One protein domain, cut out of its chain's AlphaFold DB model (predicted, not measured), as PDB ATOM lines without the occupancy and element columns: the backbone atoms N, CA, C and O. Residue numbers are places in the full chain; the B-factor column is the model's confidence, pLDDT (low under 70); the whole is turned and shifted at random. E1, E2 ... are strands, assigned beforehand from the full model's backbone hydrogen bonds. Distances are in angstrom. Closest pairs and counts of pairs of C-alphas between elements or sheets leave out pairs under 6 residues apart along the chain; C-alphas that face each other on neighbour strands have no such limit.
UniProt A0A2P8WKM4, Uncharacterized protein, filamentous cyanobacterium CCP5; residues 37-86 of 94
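This is residues 37 to 86 of the 94 residues of an uncharacterized protein of filamentous cyanobacterium CCP5 (UniProt A0A2P8WKM4). With little regular structure, this is a small hairpin of two short strands, E1 and E2, from which a long looping stretch, residues 59 to 79, winds through the other end of the domain before the chain folds back past the hairpin as E3. The printed part has 50 residues, with no named helix and strands E1, E2 and E3 in that order; the class is all strand, though named elements hold only 10 residues. The antiparallel sheet has the order E1 - E2. The whole is loose, radius of gyration of the C-alphas 12.7 A, and only just elongated, 36 by 18 by 15 A.

Strands E1, residues 45 to 47, and E2, residues 55 to 58, form a hairpin, antiparallel at 148 degrees. N 45 and O 58 are within hydrogen-bond range at 2.9 A, as are N 55 and O 47 at 2.8 A. E3, residues 80 to 82, pairs with no named strand; its closest C-alphas to E2 are those of Gln 81 and Ile 57, 7.1 A apart. E1 and E3 are apart.

E1 begins at C-alpha 45 (23.940, 47.656, 6.379). E2 measures 9.3 A. E3 ends at C-alpha 82 (31.820, 52.140, 16.347).

The C-alphas farthest apart, of Asn 50 and Gln 71, are 36.9 A apart. The printed part has no cut; the link E2 to E3 is long. Residues 38 to 40 and 69 have pLDDT under 70.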
ATOM      1  N   GLU A  37      25.287  34.160  11.423       70.50
ATOM      2  CA  GLU A  37      24.856  32.808  11.813       70.50
ATOM      3  C   GLU A  37      24.296  31.981  10.641       70.50
ATOM      4  O   GLU A  37      23.587  31.002  10.856       70.50
ATOM      5  N   GLY A  38      24.590  32.342   9.388       63.28
ATOM      6  CA  GLY A  38      24.076  31.619   8.219       63.28
ATOM      7  C   GLY A  38      23.184  32.445   7.300       63.28
ATOM      8  O   GLY A  38      22.250  31.906   6.712       63.28
ATOM      9  N   ALA A  39      23.453  33.741   7.146       64.31
ATOM     10  CA  ALA A  39      22.881  34.510   6.051       64.31
ATOM     11  C   ALA A  39      23.499  34.026   4.728       64.31
ATOM     12  O   ALA A  39      24.709  34.130   4.524       64.31
ATOM     13  N   GLY A  40      22.668  33.466   3.844       64.00
ATOM     14  CA  GLY A  40      23.088  33.011   2.511       64.00
ATOM     15  C   GLY A  40      23.257  34.142   1.491       64.00
ATOM     16  O   GLY A  40      23.844  33.921   0.435       64.00
ATOM     17  N   ASP A  41      22.771  35.342   1.816       72.62
ATOM     18  CA  ASP A  41      22.773  36.507   0.935       72.62
ATOM     19  C   ASP A  41      23.711  37.604   1.454       72.62
ATOM     20  O   ASP A  41      23.767  37.892   2.653       72.62
ATOM     21  N   ARG A  42      24.402  38.261   0.518       84.31
ATOM     22  CA  ARG A  42      25.248  39.438   0.763       84.31
ATOM     23  C   ARG A  42      24.375  40.685   0.819       84.31
ATOM     24  O   ARG A  42      23.607  40.940  -0.107       84.31
ATOM     25  N   ASN A  43      24.479  41.455   1.898       82.88
ATOM     26  CA  ASN A  43      23.594  42.591   2.161       82.88
ATOM     27  C   ASN A  43      24.372  43.846   2.560       82.88
ATOM     28  O   ASN A  43      25.441  43.753   3.148       82.88
ATOM     29  N   GLN A  44      23.802  45.020   2.299       89.06
ATOM     30  CA  GLN A  44      24.304  46.293   2.822       89.06
ATOM     31  C   GLN A  44      23.662  46.603   4.174       89.06
ATOM     32  O   GLN A  44      22.448  46.453   4.329       89.06
ATOM     33  N   LEU A  45      24.450  47.104   5.126       86.38
ATOM     34  CA  LEU A  45      23.940  47.656   6.379       86.38
ATOM     35  C   LEU A  45      24.081  49.174   6.377       86.38
ATOM     36  O   LEU A  45      25.183  49.713   6.294       86.38
ATOM     37  N   LEU A  46      22.946  49.854   6.514       89.69
ATOM     38  CA  LEU A  46      22.872  51.300   6.655       89.69
ATOM     39  C   LEU A  46      22.295  51.664   8.019       89.69
ATOM     40  O   LEU A  46      21.445  50.954   8.553       89.69
ATOM     41  N   PHE A  47      22.705  52.813   8.535       86.81
ATOM     42  CA  PHE A  47      22.269  53.335   9.823       86.81
ATOM     43  C   PHE A  47      21.839  54.800   9.712       86.81
ATOM     44  O   PHE A  47      22.405  55.557   8.928       86.81
ATOM     45  N   SER A  48      20.871  55.213  10.527       86.88
ATOM     46  CA  SER A  48      20.489  56.613  10.748       86.88
ATOM     47  C   SER A  48      19.997  56.781  12.186       86.88
ATOM     48  O   SER A  48      19.295  55.903  12.683       86.88
ATOM     49  N   ALA A  49      20.297  57.916  12.817       82.50
ATOM     50  CA  ALA A  49      19.794  58.284  14.142       82.50
ATOM     51  C   ALA A  49      19.316  59.738  14.161       82.50
ATOM     52  O   ALA A  49      19.849  60.561  13.418       82.50
ATOM     53  N   ASN A  50      18.342  60.040  15.028       81.31
ATOM     54  CA  ASN A  50      17.818  61.390  15.289       81.31
ATOM     55  C   ASN A  50      17.427  62.148  14.007       81.31
ATOM     56  O   ASN A  50      17.861  63.277  13.793       81.31
ATOM     57  N   ASP A  51      16.679  61.480  13.117       83.38
ATOM     58  CA  ASP A  51      16.292  61.979  11.783       83.38
ATOM     59  C   ASP A  51      17.474  62.414  10.890       83.38
ATOM     60  O   ASP A  51      17.311  63.115   9.887       83.38
ATOM     61  N   GLY A  52      18.682  61.971  11.236       82.50
ATOM     62  CA  GLY A  52      19.902  62.195  10.481       82.50
ATOM     63  C   GLY A  52      19.961  61.381   9.184       82.50
ATOM     64  O   GLY A  52      19.198  60.431   8.977       82.50
ATOM     65  N   PRO A  53      20.890  61.731   8.279       88.00
ATOM     66  CA  PRO A  53      21.046  61.030   7.013       88.00
ATOM     67  C   PRO A  53      21.458  59.568   7.224       88.00
ATOM     68  O   PRO A  53      22.168  59.233   8.173       88.00
ATOM     69  N   LYS A  54      21.055  58.694   6.292       90.25
ATOM     70  CA  LYS A  54      21.547  57.313   6.257       90.25
ATOM     71  C   LYS A  54      23.036  57.290   5.918       90.25
ATOM     72  O   LYS A  54      23.445  57.862   4.909       90.25
ATOM     73  N   GLN A  55      23.809  56.566   6.714       89.19
ATOM     74  CA  GLN A  55      25.218  56.271   6.485       89.19
ATOM     75  C   GLN A  55      25.424  54.772   6.257       89.19
ATOM     76  O   GLN A  55      24.733  53.944   6.851       89.19
ATOM     77  N   MET A  56      26.358  54.434   5.369       90.56
ATOM     78  CA  MET A  56      26.773  53.055   5.109       90.56
ATOM     79  C   MET A  56      27.687  52.588   6.246       90.56
ATOM     80  O   MET A  56      28.671  53.264   6.536       90.56
ATOM     81  N   ILE A  57      27.354  51.458   6.869       89.75
ATOM     82  CA  ILE A  57      28.153  50.822   7.929       89.75
ATOM     83  C   ILE A  57      28.949  49.662   7.330       89.75
ATOM     84  O   ILE A  57      30.171  49.622   7.412       89.75
ATOM     85  N   PHE A  58      28.263  48.778   6.606       88.62
ATOM     86  CA  PHE A  58      28.896  47.705   5.844       88.62
ATOM     87  C   PHE A  58      28.334  47.685   4.429       88.62
ATOM     88  O   PHE A  58      27.123  47.566   4.238       88.62
ATOM     89  N   GLU A  59      29.214  47.785   3.434       88.38
ATOM     90  CA  GLU A  59      28.836  47.632   2.024       88.38
ATOM     91  C   GLU A  59      28.487  46.174   1.686       88.38
ATOM     92  O   GLU A  59      27.676  45.914   0.798       88.38
ATOM     93  N   ASP A  60      29.067  45.228   2.422       87.25
ATOM     94  CA  ASP A  60      28.786  43.808   2.286       87.25
ATOM     95  C   ASP A  60      28.914  43.093   3.629       87.25
ATOM     96  O   ASP A  60      29.987  42.958   4.216       87.25
ATOM     97  N   VAL A  61      27.771  42.623   4.096       86.25
ATOM     98  CA  VAL A  61      27.592  41.865   5.316       86.25
ATOM     99  C   VAL A  61      27.675  40.381   4.972       86.25
ATOM    100  O   VAL A  61      26.663  39.702   4.791       86.25
ATOM    101  N   SER A  62      28.900  39.873   4.850       86.12
ATOM    102  CA  SER A  62      29.164  38.442   4.695       86.12
ATOM    103  C   SER A  62      30.498  38.046   5.326       86.12
ATOM    104  O   SER A  62      31.390  38.871   5.498       86.12
ATOM    105  N   SER A  63      30.619  36.785   5.740       85.25
ATOM    106  CA  SER A  63      31.785  36.291   6.481       85.25
ATOM    107  C   SER A  63      32.084  34.839   6.100       85.25
ATOM    108  O   SER A  63      31.132  34.059   5.946       85.25
ATOM    109  N   PRO A  64      33.368  34.452   5.970       85.62
ATOM    110  CA  PRO A  64      33.756  33.062   5.763       85.62
ATOM    111  C   PRO A  64      33.496  32.192   6.999       85.62
ATOM    112  O   PRO A  64      33.359  30.979   6.855       85.62
ATOM    113  N   ASP A  65      33.352  32.798   8.182       81.50
ATOM    114  CA  ASP A  65      33.161  32.111   9.469       81.50
ATOM    115  C   ASP A  65      31.676  31.820   9.796       81.50
ATOM    116  O   ASP A  65      31.321  31.498  10.929       81.50
ATOM    117  N   SER A  66      30.788  31.938   8.804       77.31
ATOM    118  CA  SER A  66      29.342  31.697   8.917       77.31
ATOM    119  C   SER A  66      28.968  30.207   8.928       77.31
ATOM    120  O   SER A  66      29.646  29.379   8.316       77.31
ATOM    121  N   ILE A  67      27.817  29.862   9.532       77.75
ATOM    122  CA  ILE A  67      27.222  28.506   9.453       77.75
ATOM    123  C   ILE A  67      26.905  28.115   8.000       77.75
ATOM    124  O   ILE A  67      27.011  26.942   7.639       77.75
ATOM    125  N   LEU A  68      26.535  29.092   7.165       77.50
ATOM    126  CA  LEU A  68      26.507  28.962   5.709       77.50
ATOM    127  C   LEU A  68      27.738  29.695   5.162       77.50
ATOM    128  O   LEU A  68      27.683  30.920   5.027       77.50
ATOM    129  N   PRO A  69      28.855  28.990   4.900       68.81
ATOM    130  CA  PRO A  69      30.113  29.649   4.585       68.81
ATOM    131  C   PRO A  69      30.007  30.398   3.262       68.81
ATOM    132  O   PRO A  69      29.672  29.798   2.237       68.81
ATOM    133  N   ASN A  70      30.362  31.682   3.273       75.81
ATOM    134  CA  ASN A  70      30.658  32.406   2.048       75.81
ATOM    135  C   ASN A  70      32.177  32.572   1.916       75.81
ATOM    136  O   ASN A  70      32.777  33.360   2.644       75.81
ATOM    137  N   GLN A  71      32.807  31.810   1.015       79.31
ATOM    138  CA  GLN A  71      34.274  31.707   0.930       79.31
ATOM    139  C   GLN A  71      34.980  33.035   0.612       79.31
ATOM    140  O   GLN A  71      36.176  33.148   0.864       79.31
ATOM    141  N   ASP A  72      34.265  34.017   0.061       83.38
ATOM    142  CA  ASP A  72      34.779  35.345  -0.287       83.38
ATOM    143  C   ASP A  72      34.221  36.473   0.606       83.38
ATOM    144  O   ASP A  72      34.325  37.646   0.244       83.38
ATOM    145  N   GLY A  73      33.621  36.134   1.754       85.19
ATOM    146  CA  GLY A  73      33.069  37.118   2.686       85.19
ATOM    147  C   GLY A  73      34.145  38.075   3.228       85.19
ATOM    148  O   GLY A  73      35.219  37.611   3.614       85.19
ATOM    149  N   PRO A  74      33.896  39.398   3.272       87.50
ATOM    150  CA  PRO A  74      34.906  40.366   3.686       87.50
ATOM    151  C   PRO A  74      35.038  40.510   5.206       87.50
ATOM    152  O   PRO A  74      36.072  40.996   5.654       87.50
ATOM    153  N   LEU A  75      34.024  40.114   5.990       86.94
ATOM    154  CA  LEU A  75      33.994  40.358   7.434       86.94
ATOM    155  C   LEU A  75      34.588  39.202   8.239       86.94
ATOM    156  O   LEU A  75      34.244  38.035   8.034       86.94
ATOM    157  N   SER A  76      35.422  39.538   9.218       85.19
ATOM    158  CA  SER A  76      35.967  38.590  10.197       85.19
ATOM    159  C   SER A  76      34.982  38.328  11.345       85.19
ATOM    160  O   SER A  76      34.132  39.167  11.654       85.19
ATOM    161  N   LEU A  77      35.103  37.186  12.033       80.25
ATOM    162  CA  LEU A  77      34.308  36.920  13.237       80.25
ATOM    163  C   LEU A  77      34.500  38.018  14.302       80.25
ATOM    164  O   LEU A  77      35.614  38.271  14.758       80.25
ATOM    165  N   GLY A  78      33.391  38.627  14.736       78.50
ATOM    166  CA  GLY A  78      33.394  39.686  15.750       78.50
ATOM    167  C   GLY A  78      33.807  41.060  15.221       78.50
ATOM    168  O   GLY A  78      34.016  41.975  16.018       78.50
ATOM    169  N   GLU A  79      33.925  41.221  13.902       85.69
ATOM    170  CA  GLU A  79      34.129  42.528  13.293       85.69
ATOM    171  C   GLU A  79      32.954  43.460  13.610       85.69
ATOM    172  O   GLU A  79      31.780  43.072  13.612       85.69
ATOM    173  N   GLY A  80      33.287  44.707  13.922       85.69
ATOM    174  CA  GLY A  80      32.320  45.710  14.315       85.69
ATOM    175  C   GLY A  80      32.801  47.112  13.994       85.69
ATOM    176  O   GLY A  80      33.996  47.361  13.825       85.69
ATOM    177  N   GLN A  81      31.848  48.031  13.922       85.50
ATOM    178  CA  GLN A  81      32.098  49.445  13.707       85.50
ATOM    179  C   GLN A  81      31.508  50.243  14.863       85.50
ATOM    180  O   GLN A  81      30.336  50.088  15.216       85.50
ATOM    181  N   SER A  82      32.324  51.131  15.427       87.88
ATOM    182  CA  SER A  82      31.820  52.140  16.347       87.88
ATOM    183  C   SER A  82      31.085  53.209  15.555       87.88
ATOM    184  O   SER A  82      31.655  53.828  14.652       87.88
ATOM    185  N   LEU A  83      29.818  53.424  15.886       84.81
ATOM    186  CA  LEU A  83      28.998  54.469  15.280       84.81
ATOM    187  C   LEU A  83      29.177  55.820  15.984       84.81
ATOM    188  O   LEU A  83      28.624  56.829  15.546       84.81
ATOM    189  N   GLY A  84      29.980  55.837  17.050       82.88
ATOM    190  CA  GLY A  84      30.204  57.001  17.883       82.88
ATOM    191  C   GLY A  84      29.021  57.293  18.799       82.88
ATOM    192  O   GLY A  84      28.113  56.485  18.989       82.88
ATOM    193  N   ALA A  85      29.081  58.468  19.411       79.44
ATOM    194  CA  ALA A  85      28.072  58.940  20.337       79.44
ATOM    195  C   ALA A  85      27.054  59.826  19.603       79.44
ATOM    196  O   ALA A  85      27.430  60.667  18.783       79.44
ATOM    197  N   PHE A  86      25.771  59.666  19.918       75.56
ATOM    198  CA  PHE A  86      24.694  60.443  19.306       75.56
ATOM    199  C   PHE A  86      24.190  61.503  20.274       75.56
ATOM    200  O   PHE A  86      23.643  61.180  21.324       75.56
TER     201      PHE A  86